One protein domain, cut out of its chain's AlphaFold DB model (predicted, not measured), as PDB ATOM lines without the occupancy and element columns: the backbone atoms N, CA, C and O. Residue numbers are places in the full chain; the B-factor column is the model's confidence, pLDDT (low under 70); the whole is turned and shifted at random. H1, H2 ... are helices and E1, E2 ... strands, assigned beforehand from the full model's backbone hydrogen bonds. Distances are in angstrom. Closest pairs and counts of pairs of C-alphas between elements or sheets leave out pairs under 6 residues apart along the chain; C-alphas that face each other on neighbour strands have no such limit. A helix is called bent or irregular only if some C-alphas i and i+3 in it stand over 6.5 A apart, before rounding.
ATOM      1  N   VAL A 411     171.393 196.306 209.571       49.28
ATOM      2  CA  VAL A 411     172.713 196.551 210.181       49.28
ATOM      3  C   VAL A 411     173.491 195.242 210.385       49.28
ATOM      4  O   VAL A 411     174.702 195.212 210.204       49.28
ATOM      5  N   ALA A 412     172.801 194.132 210.663       46.22
ATOM      6  CA  ALA A 412     173.416 192.809 210.807       46.22
ATOM      7  C   ALA A 412     173.942 192.188 209.491       46.22
ATOM      8  O   ALA A 412     174.687 191.212 209.540       46.22
ATOM      9  N   LEU A 413     173.561 192.725 208.322       45.66
ATOM     10  CA  LEU A 413     174.007 192.247 207.002       45.66
ATOM     11  C   LEU A 413     175.245 192.996 206.473       45.66
ATOM     12  O   LEU A 413     175.878 192.525 205.527       45.66
ATOM     13  N   ALA A 414     175.611 194.129 207.079       43.34
ATOM     14  CA  ALA A 414     176.898 194.780 206.861       43.34
ATOM     15  C   ALA A 414     177.929 194.108 207.784       43.34
ATOM     16  O   ALA A 414     177.773 194.105 209.002       43.34
ATOM     17  N   GLY A 415     178.926 193.440 207.198       41.72
ATOM     18  CA  GLY A 415     179.837 192.532 207.900       41.72
ATOM     19  C   GLY A 415     180.537 193.121 209.134       41.72
ATOM     20  O   GLY A 415     180.725 194.326 209.267       41.72
ATOM     21  N   GLU A 416     180.979 192.229 210.026       42.34
ATOM     22  CA  GLU A 416     181.552 192.501 211.359       42.34
ATOM     23  C   GLU A 416     182.808 193.407 211.407       42.34
ATOM     24  O   GLU A 416     183.308 193.676 212.497       42.34
ATOM     25  N   GLY A 417     183.315 193.896 210.272       43.31
ATOM     26  CA  GLY A 417     184.567 194.656 210.171       43.31
ATOM     27  C   GLY A 417     184.460 196.181 210.288       43.31
ATOM     28  O   GLY A 417     185.488 196.812 210.498       43.31
ATOM     29  N   ASP A 418     183.259 196.761 210.191       41.31
ATOM     30  CA  ASP A 418     183.054 198.222 210.086       41.31
ATOM     31  C   ASP A 418     182.071 198.773 211.138       41.31
ATOM     32  O   ASP A 418     181.383 199.764 210.909       41.31
ATOM     33  N   ARG A 419     181.963 198.135 212.315       43.56
ATOM     34  CA  ARG A 419     181.127 198.671 213.406       43.56
ATOM     35  C   ARG A 419     181.761 199.964 213.946       43.56
ATOM     36  O   ARG A 419     182.829 199.876 214.556       43.56
ATOM     37  N   PRO A 420     181.124 201.145 213.798       42.75
ATOM     38  CA  PRO A 420     181.530 202.328 214.547       42.75
ATOM     39  C   PRO A 420     181.416 202.017 216.044       42.75
ATOM     40  O   PRO A 420     180.565 201.222 216.446       42.75
ATOM     41  N   ASP A 421     182.269 202.620 216.873       41.44
ATOM     42  CA  ASP A 421     182.245 202.433 218.329       41.44
ATOM     43  C   ASP A 421     180.809 202.595 218.870       41.44
ATOM     44  O   ASP A 421     180.215 203.672 218.784       41.44
ATOM     45  N   LEU A 422     180.246 201.521 219.435       39.97
ATOM     46  CA  LEU A 422     178.884 201.455 219.983       39.97
ATOM     47  C   LEU A 422     178.623 202.530 221.059       39.97
ATOM     48  O   LEU A 422     177.477 202.915 221.276       39.97
ATOM     49  N   LYS A 423     179.665 203.091 221.691       39.94
ATOM     50  CA  LYS A 423     179.519 204.235 222.612       39.94
ATOM     51  C   LYS A 423     179.220 205.565 221.911       39.94
ATOM     52  O   LYS A 423     178.641 206.453 222.538       39.94
ATOM     53  N   SER A 424     179.595 205.709 220.640       41.28
ATOM     54  CA  SER A 424     179.264 206.866 219.794       41.28
ATOM     55  C   SER A 424     177.883 206.742 219.127       41.28
ATOM     56  O   SER A 424     177.247 207.760 218.867       41.28
ATOM     57  N   LEU A 425     177.378 205.511 218.957       39.38
ATOM     58  CA  LEU A 425     176.040 205.205 218.426       39.38
ATOM     59  C   LEU A 425     174.905 205.473 219.427       39.38
ATOM     60  O   LEU A 425     173.879 206.005 219.021       39.38
ATOM     61  N   ASN A 426     175.124 205.281 220.738       45.00
ATOM     62  CA  ASN A 426     174.139 205.618 221.787       45.00
ATOM     63  C   ASN A 426     173.640 207.085 221.765       45.00
ATOM     64  O   ASN A 426     172.669 207.407 222.440       45.00
ATOM     65  N   ARG A 427     174.313 207.994 221.040       48.88
ATOM     66  CA  ARG A 427     173.960 209.426 220.923       48.88
ATOM     67  C   ARG A 427     173.259 209.797 219.610       48.88
ATOM     68  O   ARG A 427     172.907 210.963 219.432       48.88
ATOM     69  N   LEU A 428     173.116 208.830 218.707       52.78
ATOM     70  CA  LEU A 428     172.406 208.933 217.430       52.78
ATOM     71  C   LEU A 428     171.197 207.990 217.374       52.78
ATOM     72  O   LEU A 428     170.480 208.012 216.377       52.78
ATOM     73  N   GLU A 429     170.958 207.200 218.429       65.69
ATOM     74  CA  GLU A 429     169.732 206.418 218.571       65.69
ATOM     75  C   GLU A 429     168.526 207.377 218.533       65.69
ATOM     76  O   GLU A 429     168.406 208.250 219.405       65.69
ATOM     77  N   PRO A 430     167.645 207.261 217.519       69.31
ATOM     78  CA  PRO A 430     166.530 208.183 217.299       69.31
ATOM     79  C   PRO A 430     165.607 208.326 218.514       69.31
ATOM     80  O   PRO A 430     165.025 209.387 218.723       69.31
ATOM     81  N   GLU A 431     165.508 207.274 219.323       71.56
ATOM     82  CA  GLU A 431     164.696 207.189 220.538       71.56
ATOM     83  C   GLU A 431     165.203 208.157 221.611       71.56
ATOM     84  O   GLU A 431     164.452 208.989 222.114       71.56
ATOM     85  N   PHE A 432     166.505 208.110 221.905       73.81
ATOM     86  CA  PHE A 432     167.124 208.984 222.899       73.81
ATOM     87  C   PHE A 432     167.103 210.445 222.440       73.81
ATOM     88  O   PHE A 432     166.782 211.342 223.214       73.81
ATOM     89  N   TRP A 433     167.400 210.684 221.160       84.19
ATOM     90  CA  TRP A 433     167.346 212.020 220.569       84.19
ATOM     91  C   TRP A 433     165.939 212.642 220.649       84.19
ATOM     92  O   TRP A 433     165.808 213.823 220.989       84.19
ATOM     93  N   ALA A 434     164.898 211.853 220.364       82.00
ATOM     94  CA  ALA A 434     163.506 212.289 220.423       82.00
ATOM     95  C   ALA A 434     163.082 212.659 221.855       82.00
ATOM     96  O   ALA A 434     162.434 213.687 222.052       82.00
ATOM     97  N   GLU A 435     163.510 211.882 222.857       81.38
ATOM     98  CA  GLU A 435     163.247 212.162 224.277       81.38
ATOM     99  C   GLU A 435     163.951 213.436 224.789       81.38
ATOM    100  O   GLU A 435     163.486 214.067 225.743       81.38
ATOM    101  N   GLU A 436     165.051 213.870 224.157       88.12
ATOM    102  CA  GLU A 436     165.688 215.159 224.469       88.12
ATOM    103  C   GLU A 436     164.882 216.365 223.956       88.12
ATOM    104  O   GLU A 436     165.045 217.468 224.481       88.12
ATOM    105  N   GLY A 437     164.006 216.184 222.960       90.69
ATOM    106  CA  GLY A 437     163.331 217.285 222.267       90.69
ATOM    107  C   GLY A 437     162.508 218.192 223.185       90.69
ATOM    108  O   GLY A 437     162.641 219.413 223.118       90.69
ATOM    109  N   LEU A 438     161.727 217.611 224.101       93.69
ATOM    110  CA  LEU A 438     160.951 218.375 225.088       93.69
ATOM    111  C   LEU A 438     161.852 219.211 226.010       93.69
ATOM    112  O   LEU A 438     161.516 220.341 226.363       93.69
ATOM    113  N   LYS A 439     163.024 218.684 226.380       93.38
ATOM    114  CA  LYS A 439     163.971 219.393 227.253       93.38
ATOM    115  C   LYS A 439     164.595 220.584 226.539       93.38
ATOM    116  O   LYS A 439     164.731 221.653 227.129       93.38
ATOM    117  N   TRP A 440     164.942 220.416 225.263       93.88
ATOM    118  CA  TRP A 440     165.434 221.513 224.428       93.88
ATOM    119  C   TRP A 440     164.379 222.582 224.191       93.88
ATOM    120  O   TRP A 440     164.713 223.766 224.248       93.88
ATOM    121  N   PHE A 441     163.119 222.180 224.016       95.75
ATOM    122  CA  PHE A 441     162.002 223.114 223.993       95.75
ATOM    123  C   PHE A 441     161.958 223.963 225.267       95.75
ATOM    124  O   PHE A 441     162.019 225.189 225.179       95.75
ATOM    125  N   ASN A 442     161.931 223.333 226.446       95.75
ATOM    126  CA  ASN A 442     161.854 224.057 227.718       95.75
ATOM    127  C   ASN A 442     163.064 224.979 227.939       95.75
ATOM    128  O   ASN A 442     162.895 226.093 228.427       95.75
ATOM    129  N   ALA A 443     164.269 224.562 227.538       95.19
ATOM    130  CA  ALA A 443     165.468 225.396 227.637       95.19
ATOM    131  C   ALA A 443     165.416 226.625 226.715       95.19
ATOM    132  O   ALA A 443     165.731 227.733 227.152       95.19
ATOM    133  N   CYS A 444     164.995 226.459 225.459       94.62
ATOM    134  CA  CYS A 444     164.866 227.583 224.530       94.62
ATOM    135  C   CYS A 444     163.741 228.530 224.945       94.62
ATOM    136  O   CYS A 444     163.893 229.746 224.863       94.62
ATOM    137  N   TYR A 445     162.633 227.976 225.436       95.62
ATOM    138  CA  TYR A 445     161.526 228.753 225.971       95.62
ATOM    139  C   TYR A 445     161.936 229.547 227.221       95.62
ATOM    140  O   TYR A 445     161.626 230.727 227.325       95.62
ATOM    141  N   LEU A 446     162.723 228.957 228.125       95.25
ATOM    142  CA  LEU A 446     163.318 229.677 229.255       95.25
ATOM    143  C   LEU A 446     164.206 230.843 228.785       95.25
ATOM    144  O   LEU A 446     164.097 231.947 229.313       95.25
ATOM    145  N   GLY A 447     165.049 230.618 227.771       93.50
ATOM    146  CA  GLY A 447     165.870 231.673 227.168       93.50
ATOM    147  C   GLY A 447     165.039 232.816 226.573       93.50
ATOM    148  O   GLY A 447     165.364 233.985 226.787       93.50
ATOM    149  N   LEU A 448     163.928 232.487 225.901       92.19
ATOM    150  CA  LEU A 448     162.949 233.458 225.406       92.19
ATOM    151  C   LEU A 448     162.370 234.301 226.551       92.19
ATOM    152  O   LEU A 448     162.381 235.524 226.457       92.19
ATOM    153  N   LEU A 449     161.903 233.677 227.641       93.06
ATOM    154  CA  LEU A 449     161.329 234.403 228.783       93.06
ATOM    155  C   LEU A 449     162.339 235.332 229.453       93.06
ATOM    156  O   LEU A 449     161.986 236.446 229.838       93.06
ATOM    157  N   VAL A 450     163.594 234.889 229.578       92.38
ATOM    158  CA  VAL A 450     164.668 235.736 230.101       92.38
ATOM    159  C   VAL A 450     164.811 236.971 229.217       92.38
ATOM    160  O   VAL A 450     164.705 238.077 229.733       92.38
ATOM    161  N   TRP A 451     164.950 236.816 227.897       89.31
ATOM    162  CA  TRP A 451     165.019 237.952 226.969       89.31
ATOM    163  C   TRP A 451     163.759 238.827 226.946       89.31
ATOM    164  O   TRP A 451     163.895 240.040 226.806       89.31
ATOM    165  N   LEU A 452     162.560 238.264 227.131       87.56
ATOM    166  CA  LEU A 452     161.325 239.046 227.257       87.56
ATOM    167  C   LEU A 452     161.346 239.919 228.510       87.56
ATOM    168  O   LEU A 452     160.972 241.080 228.434       87.56
ATOM    169  N   GLY A 453     161.848 239.424 229.644       87.69
ATOM    170  CA  GLY A 453     162.062 240.257 230.834       87.69
ATOM    171  C   GLY A 453     162.946 241.471 230.537       87.69
ATOM    172  O   GLY A 453     162.664 242.587 230.973       87.69
ATOM    173  N   ARG A 454     163.971 241.275 229.707       83.12
ATOM    174  CA  ARG A 454     164.967 242.308 229.407       83.12
ATOM    175  C   ARG A 454     164.446 243.488 228.598       83.12
ATOM    176  O   ARG A 454     165.012 244.573 228.700       83.12
ATOM    177  N   ILE A 455     163.363 243.334 227.833       80.06
ATOM    178  CA  ILE A 455     162.804 244.468 227.071       80.06
ATOM    179  C   ILE A 455     162.231 245.556 228.001       80.06
ATOM    180  O   ILE A 455     162.116 246.711 227.594       80.06
ATOM    181  N   TYR A 456     161.933 245.207 229.259       79.69
ATOM    182  CA  TYR A 456     161.416 246.121 230.284       79.69
ATOM    183  C   TYR A 456     162.496 246.641 231.247       79.69
ATOM    184  O   TYR A 456     162.196 247.454 232.125       79.69
ATOM    185  N   GLU A 457     163.752 246.204 231.104       75.06
ATOM    186  CA  GLU A 457     164.876 246.744 231.875       75.06
ATOM    187  C   GLU A 457     165.121 248.217 231.493       75.06
ATOM    188  O   GLU A 457     164.981 248.625 230.340       75.06
ATOM    189  N   LYS A 458     165.490 249.060 232.464       65.88
ATOM    190  CA  LYS A 458     165.882 250.452 232.191       65.88
ATOM    191  C   LYS A 458     167.375 250.474 231.856       65.88
ATOM    192  O   LYS A 458     168.176 250.149 232.726       65.88
ATOM    193  N   GLY A 459     167.763 250.870 230.640       69.31
ATOM    194  CA  GLY A 459     169.175 250.817 230.234       69.31
ATOM    195  C   GLY A 459     169.446 251.097 228.753       69.31
ATOM    196  O   GLY A 459     168.808 251.962 228.147       69.31
ATOM    197  N   ASP A 460     170.408 250.363 228.180       70.19
ATOM    198  CA  ASP A 460     170.896 250.515 226.802       70.19
ATOM    199  C   ASP A 460     169.767 250.302 225.776       70.19
ATOM    200  O   ASP A 460     169.251 249.199 225.571       70.19
ATOM    201  N   LEU A 461     169.358 251.402 225.138       69.12
ATOM    202  CA  LEU A 461     168.308 251.434 224.124       69.12
ATOM    203  C   LEU A 461     168.627 250.533 222.924       69.12
ATOM    204  O   LEU A 461     167.742 249.843 222.419       69.12
ATOM    205  N   GLN A 462     169.882 250.517 222.470       68.88
ATOM    206  CA  GLN A 462     170.288 249.747 221.296       68.88
ATOM    207  C   GLN A 462     170.214 248.249 221.583       68.88
ATOM    208  O   GLN A 462     169.754 247.468 220.745       68.88
ATOM    209  N   GLN A 463     170.624 247.847 222.785       70.31
ATOM    210  CA  GLN A 463     170.550 246.461 223.226       70.31
ATOM    211  C   GLN A 463     169.099 245.980 223.347       70.31
ATOM    212  O   GLN A 463     168.775 244.905 222.841       70.31
ATOM    213  N   ARG A 464     168.204 246.792 223.925       72.31
ATOM    214  CA  ARG A 464     166.769 246.470 224.029       72.31
ATOM    215  C   ARG A 464     166.102 246.329 222.667       72.31
ATOM    216  O   ARG A 464     165.501 245.291 222.412       72.31
ATOM    217  N   LYS A 465     166.302 247.289 221.758       69.12
ATOM    218  CA  LYS A 465     165.795 247.209 220.373       69.12
ATOM    219  C   LYS A 465     166.305 245.962 219.646       69.12
ATOM    220  O   LYS A 465     165.573 245.298 218.908       69.12
ATOM    221  N   SER A 466     167.567 245.607 219.875       69.00
ATOM    222  CA  SER A 466     168.173 244.408 219.292       69.00
ATOM    223  C   SER A 466     167.544 243.117 219.827       69.00
ATOM    224  O   SER A 466     167.317 242.203 219.039       69.00
ATOM    225  N   ILE A 467     167.228 243.046 221.127       72.19
ATOM    226  CA  ILE A 467     166.553 241.894 221.750       72.19
ATOM    227  C   ILE A 467     165.081 241.820 221.323       72.19
ATOM    228  O   ILE A 467     164.627 240.764 220.886       72.19
ATOM    229  N   GLU A 468     164.337 242.927 221.404       69.88
ATOM    230  CA  GLU A 468     162.907 243.005 221.068       69.88
ATOM    231  C   GLU A 468     162.631 242.509 219.646       69.88
ATOM    232  O   GLU A 468     161.739 241.690 219.408       69.88
ATOM    233  N   SER A 469     163.476 242.923 218.706       61.84
ATOM    234  CA  SER A 469     163.385 242.540 217.298       61.84
ATOM    235  C   SER A 469     163.767 241.076 217.003       61.84
ATOM    236  O   SER A 469     163.962 240.706 215.844       61.84
ATOM    237  N   ILE A 470     163.916 240.248 218.041       64.62
ATOM    238  CA  ILE A 470     164.231 238.812 217.980       64.62
ATOM    239  C   ILE A 470     163.284 238.014 218.869       64.62
ATOM    240  O   ILE A 470     162.737 236.998 218.442       64.62
ATOM    241  N   VAL A 471     163.115 238.454 220.115       67.25
ATOM    242  CA  VAL A 471     162.410 237.704 221.159       67.25
ATOM    243  C   VAL A 471     160.887 237.739 221.012       67.25
ATOM    244  O   VAL A 471     160.195 236.943 221.627       67.25
ATOM    245  N   THR A 472     160.352 238.630 220.181       65.00
ATOM    246  CA  THR A 472     158.915 238.695 219.901       65.00
ATOM    247  C   THR A 472     158.520 237.631 218.869       65.00
ATOM    248  O   THR A 472     158.473 236.443 219.179       65.00
ATOM    249  N   TRP A 473     158.277 237.998 217.613       59.62
ATOM    250  CA  TRP A 473     157.836 237.037 216.597       59.62
ATOM    251  C   TRP A 473     158.914 236.145 215.965       59.62
ATOM    252  O   TRP A 473     158.581 234.995 215.641       59.62
ATOM    253  N   PRO A 474     160.188 236.565 215.836       62.56
ATOM    254  CA  PRO A 474     161.215 235.724 215.221       62.56
ATOM    255  C   PRO A 474     161.495 234.434 215.982       62.56
ATOM    256  O   PRO A 474     161.425 233.358 215.394       62.56
ATOM    257  N   LEU A 475     161.781 234.495 217.287       73.12
ATOM    258  CA  LEU A 475     162.038 233.277 218.062       73.12
ATOM    259  C   LEU A 475     160.793 232.405 218.203       73.12
ATOM    260  O   LEU A 475     160.912 231.179 218.194       73.12
ATOM    261  N   MET A 476     159.603 233.002 218.269       71.25
ATOM    262  CA  MET A 476     158.361 232.232 218.267       71.25
ATOM    263  C   MET A 476     158.211 231.412 216.980       71.25
ATOM    264  O   MET A 476     157.920 230.218 217.049       71.25
ATOM    265  N   SER A 477     158.490 232.014 215.821       63.75
ATOM    266  CA  SER A 477     158.353 231.372 214.504       63.75
ATOM    267  C   SER A 477     159.521 230.452 214.132       63.75
ATOM    268  O   SER A 477     159.313 229.448 213.459       63.75
ATOM    269  N   MET A 478     160.747 230.754 214.572       69.56
ATOM    270  CA  MET A 478     161.963 230.009 214.204       69.56
ATOM    271  C   MET A 478     162.368 228.949 215.227       69.56
ATOM    272  O   MET A 478     163.019 227.970 214.866       69.56
ATOM    273  N   CYS A 479     162.001 229.138 216.495       83.12
ATOM    274  CA  CYS A 479     162.383 228.254 217.588       83.12
ATOM    275  C   CYS A 479     161.158 227.588 218.218       83.12
ATOM    276  O   CYS A 479     160.987 226.379 218.083       83.12
ATOM    277  N   ILE A 480     160.287 228.357 218.874       88.81
ATOM    278  CA  ILE A 480     159.255 227.808 219.770       88.81
ATOM    279  C   ILE A 480     158.225 226.963 219.009       88.81
ATOM    280  O   ILE A 480     158.044 225.790 219.335       88.81
ATOM    281  N   ARG A 481     157.592 227.505 217.960       83.62
ATOM    282  CA  ARG A 481     156.608 226.766 217.150       83.62
ATOM    283  C   ARG A 481     157.235 225.573 216.414       83.62
ATOM    284  O   ARG A 481     156.694 224.476 216.554       83.62
ATOM    285  N   PRO A 482     158.365 225.701 215.685       82.38
ATOM    286  CA  PRO A 482     159.003 224.549 215.051       82.38
ATOM    287  C   PRO A 482     159.404 223.464 216.048       82.38
ATOM    288  O   PRO A 482     159.256 222.284 215.735       82.38
ATOM    289  N   MET A 483     159.862 223.831 217.251       91.12
ATOM    290  CA  MET A 483     160.124 222.859 218.310       91.12
ATOM    291  C   MET A 483     158.847 222.156 218.755       91.12
ATOM    292  O   MET A 483     158.857 220.930 218.803       91.12
ATOM    293  N   LEU A 484     157.750 222.868 219.029       92.75
ATOM    294  CA  LEU A 484     156.474 222.239 219.399       92.75
ATOM    295  C   LEU A 484     155.979 221.290 218.304       92.75
ATOM    296  O   LEU A 484     155.750 220.114 218.566       92.75
ATOM    297  N   GLU A 485     155.893 221.759 217.060       86.06
ATOM    298  CA  GLU A 485     155.421 220.947 215.931       86.06
ATOM    299  C   GLU A 485     156.311 219.718 215.678       86.06
ATOM    300  O   GLU A 485     155.816 218.671 215.264       86.06
ATOM    301  N   CYS A 486     157.615 219.818 215.960       88.75
ATOM    302  CA  CYS A 486     158.550 218.700 215.882       88.75
ATOM    303  C   CYS A 486     158.415 217.720 217.054       88.75
ATOM    304  O   CYS A 486     158.515 216.510 216.863       88.75
ATOM    305  N   THR A 487     158.267 218.225 218.279       92.69
ATOM    306  CA  THR A 487     158.455 217.441 219.510       92.69
ATOM    307  C   THR A 487     157.153 216.905 220.089       92.69
ATOM    308  O   THR A 487     157.176 215.840 220.698       92.69
ATOM    309  N   ILE A 488     156.009 217.556 219.856       92.88
ATOM    310  CA  ILE A 488     154.685 217.044 220.241       92.88
ATOM    311  C   ILE A 488     154.446 215.619 219.703       92.88
ATOM    312  O   ILE A 488     154.139 214.740 220.516       92.88
ATOM    313  N   PRO A 489     154.607 215.318 218.394       90.38
ATOM    314  CA  PRO A 489     154.402 213.954 217.896       90.38
ATOM    315  C   PRO A 489     155.416 212.958 218.482       90.38
ATOM    316  O   PRO A 489     155.072 211.803 218.717       90.38
ATOM    317  N   LEU A 490     156.634 213.401 218.805       90.94
ATOM    318  CA  LEU A 490     157.682 212.566 219.405       90.94
ATOM    319  C   LEU A 490     157.487 212.319 220.912       90.94
ATOM    320  O   LEU A 490     158.012 211.350 221.456       90.94
ATOM    321  N   THR A 491     156.714 213.167 221.591       91.00
ATOM    322  CA  THR A 491     156.490 213.088 223.038       91.00
ATOM    323  C   THR A 491     155.320 212.166 223.353       91.00
ATOM    324  O   THR A 491     154.230 212.296 222.782       91.00
ATOM    325  N   LYS A 492     155.530 211.252 224.305       89.38
ATOM    326  CA  LYS A 492     154.496 210.330 224.790       89.38
ATOM    327  C   LYS A 492     153.329 211.124 225.382       89.38
ATOM    328  O   LYS A 492     153.542 212.098 226.098       89.38
ATOM    329  N   LEU A 493     152.095 210.685 225.130       86.38
ATOM    330  CA  LEU A 493     150.879 211.409 225.536       86.38
ATOM    331  C   LEU A 493     150.866 211.774 227.031       86.38
ATOM    332  O   LEU A 493     150.571 212.909 227.386       86.38
ATOM    333  N   GLN A 494     151.269 210.843 227.899       87.50
ATOM    334  CA  GLN A 494     151.330 211.027 229.353       87.50
ATOM    335  C   GLN A 494     152.457 211.954 229.841       87.50
ATOM    336  O   GLN A 494     152.521 212.258 231.026       87.50
ATOM    337  N   GLU A 495     153.359 212.384 228.958       89.56
ATOM    338  CA  GLU A 495     154.472 213.292 229.264       89.56
ATOM    339  C   GLU A 495     154.256 214.694 228.674       89.56
ATOM    340  O   GLU A 495     155.001 215.612 229.005       89.56
ATOM    341  N   ARG A 496     153.216 214.900 227.849       90.19
ATOM    342  CA  ARG A 496     152.922 216.191 227.195       90.19
ATOM    343  C   ARG A 496     152.624 217.329 228.182       90.19
ATOM    344  O   ARG A 496     152.798 218.494 227.851       90.19
ATOM    345  N   TRP A 497     152.269 217.031 229.428       89.62
ATOM    346  CA  TRP A 497     152.131 218.059 230.465       89.62
ATOM    347  C   TRP A 497     153.469 218.725 230.853       89.62
ATOM    348  O   TRP A 497     153.463 219.808 231.435       89.62
ATOM    349  N   ARG A 498     154.616 218.102 230.536       92.50
ATOM    350  CA  ARG A 498     155.965 218.606 230.864       92.50
ATOM    351  C   ARG A 498     156.440 219.744 229.957       92.50
ATOM    352  O   ARG A 498     157.480 220.344 230.235       92.50
ATOM    353  N   PHE A 499     155.717 220.047 228.879       94.94
ATOM    354  CA  PHE A 499     155.961 221.265 228.115       94.94
ATOM    355  C   PHE A 499     155.756 222.487 229.021       94.94
ATOM    356  O   PHE A 499     154.855 222.507 229.863       94.94
ATOM    357  N   PHE A 500     156.609 223.499 228.863       95.25
ATOM    358  CA  PHE A 500     156.620 224.705 229.697       95.25
ATOM    359  C   PHE A 500     156.885 224.419 231.190       95.25
ATOM    360  O   PHE A 500     156.413 225.152 232.055       95.25
ATOM    361  N   SER A 501     157.606 223.337 231.513       92.00
ATOM    362  CA  SER A 501     158.105 223.069 232.871       92.00
ATOM    363  C   SER A 501     159.610 223.321 232.949       92.00
ATOM    364  O   SER A 501     160.385 222.836 232.124       92.00
ATOM    365  N   PHE A 502     160.018 224.047 233.989       91.94
ATOM    366  CA  PHE A 502     161.420 224.348 234.279       91.94
ATOM    367  C   PHE A 502     161.988 223.513 235.434       91.94
ATOM    368  O   PHE A 502     163.017 223.871 236.006       91.94
ATOM    369  N   ASP A 503     161.335 222.399 235.778       89.00
ATOM    370  CA  ASP A 503     161.893 221.433 236.722       89.00
ATOM    371  C   ASP A 503     163.228 220.895 236.182       89.00
ATOM    372  O   ASP A 503     163.363 220.635 234.985       89.00
ATOM    373  N   GLU A 504     164.221 220.669 237.050       84.38
ATOM    374  CA  GLU A 504     165.562 220.225 236.623       84.38
ATOM    375  C   GLU A 504     165.546 218.905 235.818       84.38
ATOM    376  O   GLU A 504     166.469 218.613 235.055       84.38
ATOM    377  N   GLU A 505     164.510 218.075 235.973       87.56
ATOM    378  CA  GLU A 505     164.324 216.858 235.176       87.56
ATOM    379  C   GLU A 505     163.857 217.112 233.735       87.56
ATOM    380  O   GLU A 505     164.154 216.302 232.850       87.56
ATOM    381  N   ASN A 506     163.196 218.247 233.504       90.56
ATOM    382  CA  ASN A 506     162.617 218.672 232.234       90.56
ATOM    383  C   ASN A 506     163.536 219.636 231.463       90.56
ATOM    384  O   ASN A 506     163.132 220.170 230.432       90.56
ATOM    385  N   LEU A 507     164.776 219.819 231.933       91.38
ATOM    386  CA  LEU A 507     165.818 220.633 231.308       91.38
ATOM    387  C   LEU A 507     167.025 219.770 230.861       91.38
ATOM    388  O   LEU A 507     167.252 218.680 231.403       91.38
ATOM    389  N   PRO A 508     167.820 220.208 229.862       87.50
ATOM    390  CA  PRO A 508     169.000 219.476 229.393       87.50
ATOM    391  C   PRO A 508     170.100 219.376 230.467       87.50
ATOM    392  O   PRO A 508     170.410 220.355 231.142       87.50
ATOM    393  N   LYS A 509     170.735 218.198 230.609       78.00
ATOM    394  CA  LYS A 509     171.698 217.909 231.702       78.00
ATOM    395  C   LYS A 509     173.178 217.852 231.304       78.00
ATOM    396  O   LYS A 509     174.024 217.837 232.193       78.00
ATOM    397  N   PHE A 510     173.518 217.772 230.017       61.16
ATOM    398  CA  PHE A 510     174.847 217.281 229.612       61.16
ATOM    399  C   PHE A 510     175.789 218.322 228.998       61.16
ATOM    400  O   PHE A 510     176.984 218.250 229.273       61.16
ATOM    401  N   ILE A 511     175.296 219.255 228.178       55.59
ATOM    402  CA  ILE A 511     176.156 220.180 227.412       55.59
ATOM    403  C   ILE A 511     175.996 221.624 227.912       55.59
ATOM    404  O   ILE A 511     176.993 222.257 228.243       55.59
ATOM    405  N   ASP A 512     174.763 222.091 228.127       63.75
ATOM    406  CA  ASP A 512     174.480 223.488 228.513       63.75
ATOM    407  C   ASP A 512     173.939 223.642 229.930       63.75
ATOM    408  O   ASP A 512     173.446 224.706 230.295       63.75
ATOM    409  N   ALA A 513     174.038 222.592 230.748       72.12
ATOM    410  CA  ALA A 513     173.545 222.606 232.122       72.12
ATOM    411  C   ALA A 513     174.018 223.831 232.937       72.12
ATOM    412  O   ALA A 513     173.202 224.350 233.696       72.12
ATOM    413  N   PRO A 514     175.258 224.353 232.792       86.19
ATOM    414  CA  PRO A 514     175.657 225.584 233.476       86.19
ATOM    415  C   PRO A 514     174.867 226.813 233.011       86.19
ATOM    416  O   PRO A 514     174.335 227.538 233.850       86.19
ATOM    417  N   ASN A 515     174.747 227.014 231.695       90.94
ATOM    418  CA  ASN A 515     174.064 228.166 231.104       90.94
ATOM    419  C   ASN A 515     172.560 228.101 231.395       90.94
ATOM    420  O   ASN A 515     171.988 229.051 231.911       90.94
ATOM    421  N   VAL A 516     171.927 226.942 231.175       90.94
ATOM    422  CA  VAL A 516     170.501 226.715 231.467       90.94
ATOM    423  C   VAL A 516     170.202 226.909 232.954       90.94
ATOM    424  O   VAL A 516     169.217 227.555 233.301       90.94
ATOM    425  N   LYS A 517     171.061 226.403 233.849       91.00
ATOM    426  CA  LYS A 517     170.902 226.608 235.294       91.00
ATOM    427  C   LYS A 517     171.013 228.082 235.668       91.00
ATOM    428  O   LYS A 517     170.235 228.549 236.495       91.00
ATOM    429  N   ARG A 518     171.948 228.817 235.062       92.06
ATOM    430  CA  ARG A 518     172.084 230.255 235.295       92.06
ATOM    431  C   ARG A 518     170.862 231.017 234.794       92.06
ATOM    432  O   ARG A 518     170.321 231.821 235.543       92.06
ATOM    433  N   LEU A 519     170.374 230.709 233.591       93.75
ATOM    434  CA  LEU A 519     169.138 231.282 233.050       93.75
ATOM    435  C   LEU A 519     167.936 230.990 233.951       93.75
ATOM    436  O   LEU A 519     167.128 231.881 234.186       93.75
ATOM    437  N   LEU A 520     167.846 229.782 234.515       93.50
ATOM    438  CA  LEU A 520     166.795 229.429 235.468       93.50
ATOM    439  C   LEU A 520     166.888 230.277 236.740       93.50
ATOM    440  O   LEU A 520     165.882 230.810 237.196       93.50
ATOM    441  N   GLN A 521     168.093 230.451 237.286       92.56
ATOM    442  CA  GLN A 521     168.321 231.294 238.460       92.56
ATOM    443  C   GLN A 521     168.009 232.771 238.183       92.56
ATOM    444  O   GLN A 521     167.442 233.438 239.047       92.56
ATOM    445  N   VAL A 522     168.333 233.274 236.987       91.50
ATOM    446  CA  VAL A 522     167.970 234.629 236.538       91.50
ATOM    447  C   VAL A 522     166.451 234.764 236.427       91.50
ATOM    448  O   VAL A 522     165.874 235.672 237.017       91.50
ATOM    449  N   HIS A 523     165.781 233.824 235.756       91.75
ATOM    450  CA  HIS A 523     164.323 233.802 235.606       91.75
ATOM    451  C   HIS A 523     163.580 233.731 236.955       91.75
ATOM    452  O   HIS A 523     162.546 234.367 237.146       91.75
ATOM    453  N   GLN A 524     164.132 232.995 237.922       90.06
ATOM    454  CA  GLN A 524     163.596 232.887 239.281       90.06
ATOM    455  C   GLN A 524     163.946 234.092 240.175       90.06
ATOM    456  O   GLN A 524     163.560 234.107 241.343       90.06
ATOM    457  N   GLY A 525     164.696 235.080 239.672       87.50
ATOM    458  CA  GLY A 525     165.160 236.233 240.451       87.50
ATOM    459  C   GLY A 525     166.189 235.887 241.537       87.50
ATOM    460  O   GLY A 525     166.434 236.686 242.437       87.50
ATOM    461  N   GLN A 526     166.789 234.695 241.483       90.06
ATOM    462  CA  GLN A 526     167.770 234.203 242.458       90.06
ATOM    463  C   GLN A 526     169.197 234.667 242.158       90.06
ATOM    464  O   GLN A 526     170.059 234.615 243.036       90.06
ATOM    465  N   LEU A 527     169.464 235.084 240.920       88.75
ATOM    466  CA  LEU A 527     170.779 235.521 240.480       88.75
ATOM    467  C   LEU A 527     170.655 236.760 239.595       88.75
ATOM    468  O   LEU A 527     169.932 236.756 238.603       88.75
ATOM    469  N   HIS A 528     171.410 237.799 239.939       84.44
ATOM    470  CA  HIS A 528     171.616 238.957 239.080       84.44
ATOM    471  C   HIS A 528     172.970 238.808 238.383       84.44
ATOM    472  O   HIS A 528     173.981 238.557 239.042       84.44
ATOM    473  N   VAL A 529     172.980 238.917 237.059       80.88
ATOM    474  CA  VAL A 529     174.146 238.655 236.207       80.88
ATOM    475  C   VAL A 529     174.308 239.821 235.238       80.88
ATOM    476  O   VAL A 529     173.325 240.476 234.896       80.88
ATOM    477  N   ASP A 530     175.543 240.073 234.799       84.44
ATOM    478  CA  ASP A 530     175.811 241.049 233.747       84.44
ATOM    479  C   ASP A 530     175.005 240.733 232.480       84.44
ATOM    480  O   ASP A 530     174.898 239.587 232.032       84.44
ATOM    481  N   GLU A 531     174.463 241.782 231.878       80.94
ATOM    482  CA  GLU A 531     173.594 241.697 230.716       80.94
ATOM    483  C   GLU A 531     174.217 240.959 229.521       80.94
ATOM    484  O   GLU A 531     173.503 240.296 228.760       80.94
ATOM    485  N   ARG A 532     175.535 241.080 229.317       82.12
ATOM    486  CA  ARG A 532     176.237 240.412 228.212       82.12
ATOM    487  C   ARG A 532     176.395 238.928 228.477       82.12
ATOM    488  O   ARG A 532     176.309 238.133 227.545       82.12
ATOM    489  N   GLU A 533     176.610 238.555 229.732       87.75
ATOM    490  CA  GLU A 533     176.748 237.159 230.135       87.75
ATOM    491  C   GLU A 533     175.414 236.417 229.994       87.75
ATOM    492  O   GLU A 533     175.381 235.366 229.360       87.75
ATOM    493  N   VAL A 534     174.297 237.010 230.436       89.31
ATOM    494  CA  VAL A 534     172.952 236.435 230.224       89.31
ATOM    495  C   VAL A 534     172.635 236.279 228.735       89.31
ATOM    496  O   VAL A 534     172.121 235.246 228.311       89.31
ATOM    497  N   ASN A 535     172.977 237.275 227.913       88.00
ATOM    498  CA  ASN A 535     172.814 237.170 226.461       88.00
ATOM    499  C   ASN A 535     173.661 236.049 225.862       88.00
ATOM    500  O   ASN A 535     173.179 235.307 225.008       88.00
ATOM    501  N   GLY A 536     174.904 235.911 226.327       89.38
ATOM    502  CA  GLY A 536     175.787 234.817 225.950       89.38
ATOM    503  C   GLY A 536     175.211 233.450 226.316       89.38
ATOM    504  O   GLY A 536     175.304 232.531 225.500       89.38
ATOM    505  N   ASP A 537     174.581 233.322 227.485       92.69
ATOM    506  CA  ASP A 537     173.931 232.087 227.927       92.69
ATOM    507  C   ASP A 537     172.732 231.725 227.036       92.69
ATOM    508  O   ASP A 537     172.659 230.588 226.568       92.69
ATOM    509  N   VAL A 538     171.825 232.672 226.743       91.50
ATOM    510  CA  VAL A 538     170.676 232.414 225.848       91.50
ATOM    511  C   VAL A 538     171.153 232.013 224.452       91.50
ATOM    512  O   VAL A 538     170.682 231.021 223.899       91.50
ATOM    513  N   LEU A 539     172.128 232.737 223.899       89.94
ATOM    514  CA  LEU A 539     172.720 232.413 222.600       89.94
ATOM    515  C   LEU A 539     173.335 231.014 222.572       89.94
ATOM    516  O   LEU A 539     173.133 230.282 221.608       89.94
ATOM    517  N   SER A 540     174.028 230.624 223.643       91.69
ATOM    518  CA  SER A 540     174.620 229.286 223.750       91.69
ATOM    519  C   SER A 540     173.544 228.198 223.783       91.69
ATOM    520  O   SER A 540     173.690 227.170 223.134       91.69
ATOM    521  N   VAL A 541     172.423 228.434 224.479       92.81
ATOM    522  CA  VAL A 541     171.283 227.503 224.478       92.81
ATOM    523  C   VAL A 541     170.695 227.337 223.072       92.81
ATOM    524  O   VAL A 541     170.420 226.208 222.663       92.81
ATOM    525  N   LEU A 542     170.534 228.429 222.319       90.69
ATOM    526  CA  LEU A 542     170.034 228.392 220.938       90.69
ATOM    527  C   LEU A 542     171.001 227.663 219.989       90.69
ATOM    528  O   LEU A 542     170.565 226.857 219.166       90.69
ATOM    529  N   GLU A 543     172.309 227.887 220.125       89.94
ATOM    530  CA  GLU A 543     173.347 227.180 219.363       89.94
ATOM    531  C   GLU A 543     173.320 225.671 219.639       89.94
ATOM    532  O   GLU A 543     173.290 224.860 218.711       89.94
ATOM    533  N   SER A 544     173.233 225.276 220.907       90.81
ATOM    534  CA  SER A 544     173.187 223.866 221.292       90.81
ATOM    535  C   SER A 544     171.882 223.177 220.884       90.81
ATOM    536  O   SER A 544     171.888 222.008 220.479       90.81
ATOM    537  N   ALA A 545     170.761 223.902 220.888       91.44
ATOM    538  CA  ALA A 545     169.516 223.435 220.287       91.44
ATOM    539  C   ALA A 545     169.649 223.226 218.767       91.44
ATOM    540  O   ALA A 545     169.130 222.242 218.228       91.44
ATOM    541  N   ALA A 546     170.393 224.094 218.073       89.31
ATOM    542  CA  ALA A 546     170.705 223.928 216.655       89.31
ATOM    543  C   ALA A 546     171.523 222.652 216.393       89.31
ATOM    544  O   ALA A 546     171.299 221.943 215.403       89.31
ATOM    545  N   ASP A 547     172.456 222.326 217.285       88.75
ATOM    546  CA  ASP A 547     173.250 221.100 217.214       88.75
ATOM    547  C   ASP A 547     172.416 219.851 217.528       88.75
ATOM    548  O   ASP A 547     172.541 218.839 216.830       88.75
ATOM    549  N   TRP A 548     171.502 219.907 218.505       90.38
ATOM    550  CA  TRP A 548     170.497 218.854 218.710       90.38
ATOM    551  C   TRP A 548     169.655 218.625 217.448       90.38
ATOM    552  O   TRP A 548     169.483 217.478 217.021       90.38
ATOM    553  N   ALA A 549     169.197 219.694 216.796       89.94
ATOM    554  CA  ALA A 549     168.412 219.587 215.573       89.94
ATOM    555  C   ALA A 549     169.224 219.008 214.401       89.94
ATOM    556  O   ALA A 549     168.724 218.185 213.633       89.94
ATOM    557  N   THR A 550     170.497 219.392 214.278       86.88
ATOM    558  CA  THR A 550     171.413 218.883 213.243       86.88
ATOM    559  C   THR A 550     171.682 217.387 213.417       86.88
ATOM    560  O   THR A 550     171.639 216.638 212.439       86.88
ATOM    561  N   ARG A 551     171.877 216.919 214.658       86.06
ATOM    562  CA  ARG A 551     171.992 215.482 214.968       86.06
ATOM    563  C   ARG A 551     170.719 214.715 214.605       86.06
ATOM    564  O   ARG A 551     170.808 213.640 214.021       86.06
ATOM    565  N   GLY A 552     169.547 215.290 214.874       86.62
ATOM    566  CA  GLY A 552     168.261 214.706 214.486       86.62
ATOM    567  C   GLY A 552     168.092 214.560 212.973       86.62
ATOM    568  O   GLY A 552     167.665 213.509 212.497       86.62
ATOM    569  N   GLN A 553     168.498 215.574 212.200       85.19
ATOM    570  CA  GLN A 553     168.501 215.500 210.732       85.19
ATOM    571  C   GLN A 553     169.399 214.370 210.227       85.19
ATOM    572  O   GLN A 553     169.002 213.615 209.341       85.19
ATOM    573  N   GLN A 554     170.601 214.238 210.797       82.00
ATOM    574  CA  GLN A 554     171.523 213.159 210.446       82.00
ATOM    575  C   GLN A 554     170.902 211.795 210.753       82.00
ATOM    576  O   GLN A 554     170.878 210.942 209.866       82.00
ATOM    577  N   ALA A 555     170.326 211.618 211.946       77.62
ATOM    578  CA  ALA A 555     169.663 210.378 212.340       77.62
ATOM    579  C   ALA A 555     168.534 210.002 211.361       77.62
ATOM    580  O   ALA A 555     168.552 208.917 210.779       77.62
ATOM    581  N   LEU A 556     167.609 210.926 211.089       78.88
ATOM    582  CA  LEU A 556     166.449 210.695 210.219       78.88
ATOM    583  C   LEU A 556     166.785 210.587 208.723       78.88
ATOM    584  O   LEU A 556     166.000 210.019 207.962       78.88
ATOM    585  N   SER A 557     167.940 211.098 208.283       76.00
ATOM    586  CA  SER A 557     168.409 210.944 206.897       76.00
ATOM    587  C   SER A 557     168.885 209.525 206.566       76.00
ATOM    588  O   SER A 557     168.984 209.156 205.391       76.00
ATOM    589  N   THR A 558     169.166 208.704 207.583       69.69
ATOM    590  CA  THR A 558     169.578 207.316 207.370       69.69
ATOM    591  C   THR A 558     168.377 206.450 206.973       69.69
ATOM    592  O   THR A 558     167.293 206.527 207.550       69.69
ATOM    593  N   LYS A 559     168.560 205.577 205.972       60.56
ATOM    594  CA  LYS A 559     167.495 204.685 205.460       60.56
ATOM    595  C   LYS A 559     167.044 203.615 206.463       60.56
ATOM    596  O   LYS A 559     166.111 202.869 206.164       60.56
ATOM    597  N   ASP A 560     167.711 203.531 207.607       69.44
ATOM    598  CA  ASP A 560     167.482 202.516 208.623       69.44
ATOM    599  C   ASP A 560     166.586 203.005 209.766       69.44
ATOM    600  O   ASP A 560     166.176 202.178 210.570       69.44
ATOM    601  N   VAL A 561     166.202 204.287 209.826       74.81
ATOM    602  CA  VAL A 561     165.203 204.748 210.808       74.81
ATOM    603  C   VAL A 561     163.792 204.442 210.314       74.81
ATOM    604  O   VAL A 561     163.409 204.803 209.197       74.81
ATOM    605  N   ILE A 562     163.004 203.788 211.162       79.50
ATOM    606  CA  ILE A 562     161.584 203.498 210.972       79.50
ATOM    607  C   ILE A 562     160.791 204.457 211.863       79.50
ATOM    608  O   ILE A 562     161.139 204.649 213.025       79.50
ATOM    609  N   ILE A 563     159.740 205.065 211.311       84.31
ATOM    610  CA  ILE A 563     158.761 205.832 212.087       84.31
ATOM    611  C   ILE A 563     157.520 204.957 212.227       84.31
ATOM    612  O   ILE A 563     156.937 204.553 211.220       84.31
ATOM    613  N   GLU A 564     157.129 204.663 213.461       84.69
ATOM    614  CA  GLU A 564     155.964 203.841 213.780       84.69
ATOM    615  C   GLU A 564     154.962 204.637 214.612       84.69
ATOM    616  O   GLU A 564     155.324 205.324 215.565       84.69
ATOM    617  N   GLY A 565     153.681 204.514 214.283       80.88
ATOM    618  CA  GLY A 565     152.587 205.079 215.061       80.88
ATOM    619  C   GLY A 565     151.354 204.197 214.942       80.88
ATOM    620  O   GLY A 565     151.185 203.454 213.971       80.88
ATOM    621  N   LYS A 566     150.489 204.248 215.955       78.19
ATOM    622  CA  LYS A 566     149.268 203.439 215.979       78.19
ATOM    623  C   LYS A 566     148.358 203.852 214.819       78.19
ATOM    624  O   LYS A 566     147.974 205.012 214.732       78.19
ATOM    625  N   SER A 567     147.993 202.888 213.973       75.00
ATOM    626  CA  SER A 567     147.048 203.074 212.859       75.00
ATOM    627  C   SER A 567     147.476 204.104 211.800       75.00
ATOM    628  O   SER A 567     146.615 204.657 211.124       75.00
ATOM    629  N   LEU A 568     148.781 204.357 211.637       79.50
ATOM    630  CA  LEU A 568     149.284 205.249 210.588       79.50
ATOM    631  C   LEU A 568     149.387 204.551 209.229       79.50
ATOM    632  O   LEU A 568     149.922 203.443 209.130       79.50
ATOM    633  N   THR A 569     148.946 205.226 208.169       80.88
ATOM    634  CA  THR A 569     149.153 204.768 206.789       80.88
ATOM    635  C   THR A 569     150.562 205.118 206.289       80.88
ATOM    636  O   THR A 569     151.206 206.022 206.830       80.88
ATOM    637  N   PRO A 570     151.090 204.440 205.245       79.69
ATOM    638  CA  PRO A 570     152.415 204.757 204.699       79.69
ATOM    639  C   PRO A 570     152.575 206.223 204.272       79.69
ATOM    640  O   PRO A 570     153.642 206.801 204.466       79.69
ATOM    641  N   SER A 571     151.508 206.834 203.743       72.94
ATOM    642  CA  SER A 571     151.491 208.258 203.381       72.94
ATOM    643  C   SER A 571     151.647 209.150 204.611       72.94
ATOM    644  O   SER A 571     152.462 210.067 204.613       72.94
ATOM    645  N   GLN A 572     150.933 208.844 205.699       77.62
ATOM    646  CA  GLN A 572     151.030 209.602 206.949       77.62
ATOM    647  C   GLN A 572     152.397 209.447 207.625       77.62
ATOM    648  O   GLN A 572     152.898 210.398 208.224       77.62
ATOM    649  N   ILE A 573     153.021 208.270 207.528       82.44
ATOM    650  CA  ILE A 573     154.389 208.035 208.015       82.44
ATOM    651  C   ILE A 573     155.380 208.945 207.279       82.44
ATOM    652  O   ILE A 573     156.198 209.611 207.916       82.44
ATOM    653  N   GLU A 574     155.288 209.002 205.950       79.12
ATOM    654  CA  GLU A 574     156.147 209.859 205.134       79.12
ATOM    655  C   GLU A 574     155.865 211.348 205.384       79.12
ATOM    656  O   GLU A 574     156.804 212.123 205.557       79.12
ATOM    657  N   ALA A 575     154.598 211.749 205.522       72.50
ATOM    658  CA  ALA A 575     154.228 213.121 205.873       72.50
ATOM    659  C   ALA A 575     154.819 213.551 207.229       72.50
ATOM    660  O   ALA A 575     155.416 214.624 207.335       72.50
ATOM    661  N   ASN A 576     154.743 212.692 208.256       80.44
ATOM    662  CA  ASN A 576     155.362 212.951 209.562       80.44
ATOM    663  C   ASN A 576     156.890 213.045 209.458       80.44
ATOM    664  O   ASN A 576     157.495 213.944 210.042       80.44
ATOM    665  N   ARG A 577     157.527 212.160 208.680       83.00
ATOM    666  CA  ARG A 577     158.973 212.223 208.417       83.00
ATOM    667  C   ARG A 577     159.363 213.560 207.795       83.00
ATOM    668  O   ARG A 577     160.297 214.201 208.273       83.00
ATOM    669  N   GLN A 578     158.655 213.976 206.748       74.94
ATOM    670  CA  GLN A 578     158.912 215.230 206.043       74.94
ATOM    671  C   GLN A 578     158.698 216.440 206.948       74.94
ATOM    672  O   GLN A 578     159.533 217.345 206.946       74.94
ATOM    673  N   LEU A 579     157.643 216.438 207.767       76.06
ATOM    674  CA  LEU A 579     157.385 217.487 208.751       76.06
ATOM    675  C   LEU A 579     158.516 217.584 209.782       76.06
ATOM    676  O   LEU A 579     159.060 218.668 209.979       76.06
ATOM    677  N   ILE A 580     158.906 216.472 210.410       84.25
ATOM    678  CA  ILE A 580     159.965 216.461 211.428       84.25
ATOM    679  C   ILE A 580     161.284 216.924 210.805       84.25
ATOM    680  O   ILE A 580     161.886 217.881 211.286       84.25
ATOM    681  N   MET A 581     161.695 216.331 209.679       81.06
ATOM    682  CA  MET A 581     162.888 216.765 208.940       81.06
ATOM    683  C   MET A 581     162.829 218.249 208.597       81.06
ATOM    684  O   MET A 581     163.826 218.971 208.704       81.06
ATOM    685  N   SER A 582     161.638 218.719 208.231       71.25
ATOM    686  CA  SER A 582     161.398 220.117 207.963       71.25
ATOM    687  C   SER A 582     161.610 220.982 209.203       71.25
ATOM    688  O   SER A 582     162.334 221.967 209.137       71.25
ATOM    689  N   ARG A 583     161.059 220.647 210.362       78.88
ATOM    690  CA  ARG A 583     161.261 221.473 211.559       78.88
ATOM    691  C   ARG A 583     162.699 221.443 212.057       78.88
ATOM    692  O   ARG A 583     163.252 222.495 212.360       78.88
ATOM    693  N   LEU A 584     163.370 220.298 212.000       82.75
ATOM    694  CA  LEU A 584     164.775 220.211 212.399       82.75
ATOM    695  C   LEU A 584     165.705 221.043 211.519       82.75
ATOM    696  O   LEU A 584     166.641 221.659 212.024       82.75
ATOM    697  N   LYS A 585     165.440 221.112 210.212       75.19
ATOM    698  CA  LYS A 585     166.219 221.964 209.307       75.19
ATOM    699  C   LYS A 585     165.970 223.462 209.534       75.19
ATOM    700  O   LYS A 585     166.854 224.250 209.213       75.19
ATOM    701  N   VAL A 586     164.816 223.864 210.084       70.00
ATOM    702  CA  VAL A 586     164.603 225.239 210.594       70.00
ATOM    703  C   VAL A 586     165.481 225.452 211.826       70.00
ATOM    704  O   VAL A 586     166.302 226.358 211.865       70.00
ATOM    705  N   LEU A 587     165.367 224.552 212.803       80.19
ATOM    706  CA  LEU A 587     166.020 224.673 214.106       80.19
ATOM    707  C   LEU A 587     167.552 224.623 214.029       80.19
ATOM    708  O   LEU A 587     168.225 225.284 214.811       80.19
ATOM    709  N   GLY A 588     168.126 223.923 213.047       78.88
ATOM    710  CA  GLY A 588     169.575 223.920 212.803       78.88
ATOM    711  C   GLY A 588     170.173 225.300 212.480       78.88
ATOM    712  O   GLY A 588     171.391 225.473 212.568       78.88
ATOM    713  N   GLN A 589     169.330 226.277 212.136       72.88
ATOM    714  CA  GLN A 589     169.716 227.652 211.805       72.88
ATOM    715  C   GLN A 589     169.832 228.550 213.034       72.88
ATOM    716  O   GLN A 589     170.390 229.635 212.931       72.88
ATOM    717  N   LEU A 590     169.376 228.102 214.208       78.19
ATOM    718  CA  LEU A 590     169.536 228.856 215.455       78.19
ATOM    719  C   LEU A 590     171.019 229.126 215.790       78.19
ATOM    720  O   LEU A 590     171.326 230.057 216.527       78.19
ATOM    721  N   ARG A 591     171.960 228.390 215.177       79.12
ATOM    722  CA  ARG A 591     173.405 228.675 215.267       79.12
ATOM    723  C   ARG A 591     173.783 230.066 214.751       79.12
ATOM    724  O   ARG A 591     174.759 230.652 215.204       79.12
ATOM    725  N   ASP A 592     173.022 230.594 213.796       69.88
ATOM    726  CA  ASP A 592     173.297 231.885 213.172       69.88
ATOM    727  C   ASP A 592     172.801 233.048 214.056       69.88
ATOM    728  O   ASP A 592     173.132 234.206 213.790       69.88
ATOM    729  N   THR A 593     172.037 232.774 215.128       72.69
ATOM    730  CA  THR A 593     171.454 233.809 216.000       72.69
ATOM    731  C   THR A 593     172.525 234.649 216.679       72.69
ATOM    732  O   THR A 593     172.355 235.862 216.768       72.69
ATOM    733  N   ARG A 594     173.659 234.062 217.082       78.19
ATOM    734  CA  ARG A 594     174.772 234.815 217.684       78.19
ATOM    735  C   ARG A 594     175.342 235.844 216.723       78.19
ATOM    736  O   ARG A 594     175.372 237.025 217.042       78.19
ATOM    737  N   ALA A 595     175.707 235.410 215.520       67.06
ATOM    738  CA  ALA A 595     176.231 236.300 214.492       67.06
ATOM    739  C   ALA A 595     175.237 237.424 214.153       67.06
ATOM    740  O   ALA A 595     175.640 238.573 213.977       67.06
ATOM    741  N   GLN A 596     173.937 237.116 214.114       62.91
ATOM    742  CA  GLN A 596     172.913 238.142 213.939       62.91
ATOM    743  C   GLN A 596     172.833 239.104 215.125       62.91
ATOM    744  O   GLN A 596     172.713 240.298 214.906       62.91
ATOM    745  N   ILE A 597     172.881 238.623 216.365       68.31
ATOM    746  CA  ILE A 597     172.780 239.471 217.557       68.31
ATOM    747  C   ILE A 597     173.993 240.379 217.710       68.31
ATOM    748  O   ILE A 597     173.818 241.579 217.909       68.31
ATOM    749  N   ASP A 598     175.194 239.832 217.555       68.38
ATOM    750  CA  ASP A 598     176.435 240.596 217.672       68.38
ATOM    751  C   ASP A 598     176.448 241.744 216.651       68.38
ATOM    752  O   ASP A 598     176.685 242.898 217.003       68.38
ATOM    753  N   PHE A 599     176.029 241.467 215.409       61.50
ATOM    754  CA  PHE A 599     175.857 242.491 214.375       61.50
ATOM    755  C   PHE A 599     174.889 243.622 214.785       61.50
ATOM    756  O   PHE A 599     175.122 244.793 214.481       61.50
ATOM    757  N   ARG A 600     173.798 243.292 215.486       64.12
ATOM    758  CA  ARG A 600     172.768 244.260 215.912       64.12
ATOM    759  C   ARG A 600     173.223 245.102 217.097       64.12
ATOM    760  O   ARG A 600     172.993 246.315 217.112       64.12
ATOM    761  N   PHE A 601     173.907 244.472 218.049       65.06
ATOM    762  CA  PHE A 601     174.551 245.161 219.164       65.06
ATOM    763  C   PHE A 601     175.634 246.131 218.683       65.06
ATOM    764  O   PHE A 601     175.777 247.212 219.254       65.06
ATOM    765  N   ASP A 602     176.311 245.818 217.578       62.03
ATOM    766  CA  ASP A 602     177.340 246.678 216.986       62.03
ATOM    767  C   ASP A 602     176.790 247.875 216.177       62.03
ATOM    768  O   ASP A 602     177.564 248.675 215.645       62.03
ATOM    769  N   GLY A 603     175.464 248.074 216.143       51.59
ATOM    770  CA  GLY A 603     174.819 249.253 215.549       51.59
ATOM    771  C   GLY A 603     174.454 249.116 214.069       51.59
ATOM    772  O   GLY A 603     174.089 250.117 213.447       51.59
TER     773      GLY A 603
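This is residues 411 to 603 of the 960 residues of the protein "Ferritin-like domain-containing protein" of Planoprotostelium fungivorum (UniProt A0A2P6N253). Four long helices, H2, H4, H7 and H8a, make an elongated bundle; H6 packs on H2 and H7, and H3 and H8b sit side by side at one end. E1 crosses near the other end, where residues 412 to 418 and 420 to 426, of which 422 to 425 belong to H1, stick out. The printed part has 193 residues, with eight named helices and one named strand in the order H1 H2 H3 H4 H5 H6 H7 E1 H8, mostly helix. It is compact, with a radius of gyration of the C-alphas of 18.5 A, and spans 63 by 37 by 32 A.

Start at H1, residues 422 to 425, which touches no helix. Next comes the hub, H2, residues 430 to 454, with a kink of 29 degrees near residue 438; it is only just irregular, C-alphas 435 and 438 being 6.7 A apart. H3, residues 461 to 471, forms a helical hairpin with H2, touching its residues 448 to 454 alone; the closest C-alphas, of Leu 448 and Val 471, are 6.0 A apart. H4, residues 473 to 490, only just irregular with C-alphas 478 and 481 6.9 A apart, touches H2, closest at the C-alphas of Gly 437 and Thr 487, 5.6 A, at a shallow tilt of 27 degrees, opposite ways. H5, residues 493 to 498, irregular with C-alphas 494 and 497 7.2 A apart, is close to H2 but not clearly touching, the closest C-alphas, of Leu 438 and Arg 498, being 7.6 A apart. H6, residues 513 to 523, touches H2 at residues 443 to 450 alone, closest at the C-alphas of Val 450 and His 523, 5.8 A. H7, residues 531 to 557, touches H2, closest at the C-alphas of Gly 447 and Val 538, 5.0 A, at a shallow tilt of 24 degrees, opposite ways. E1, residues 561 to 565, pairs with no named strand. H8, residues 570 to 601, was assigned as one helix by its hydrogen bonds but is bent, C-alphas 591 and 594 being 6.7 A apart; its arms H8a, residues 570 to 591, irregular with C-alphas 588 and 591 6.6 A apart, and H8b, residues 594 to 601, stand at a steep tilt of 46 degrees. H8a touches H7, closest at the C-alphas of Ala 546 and Gly 588, 4.0 A, and H4 at residues 478 to 486 alone, closest at the C-alphas of Pro 482 and Arg 583, 5.2 A. H8b touches H3, closest at the C-alphas of Ser 466 and Arg 600, 5.7 A. Every O i to N i+4 pair is within hydrogen-bond range in H6, H7 and H8b; the counts are 18 of 21 in H2, 6 of 7 in H3, 9 of 14 in H4, 15 of 18 in H8a and 0 of 2 in H5, where 2 of 3 O i to N i+3 pairs are within range, while H1 is too short for an i+4 pair.

Find C-alpha 430 at (166.530, 208.183, 217.299); from there H2 runs 36.2 A to C-alpha 454. H4 measures 24.6 A, H7 39.2 A and H8a 33.5 A; H8b ends at C-alpha 601, (174.551, 245.161, 219.164).

The two C-alphas farthest apart, of Gly 415 and Lys 458, are 64.3 A apart. The printed part has no cut, and the link from H5 to H6, residues 499 to 512, is long. Mean pLDDT of the printed part is 77.9; 51 residues are under 70, among them 411 to 430 and 595 to 603.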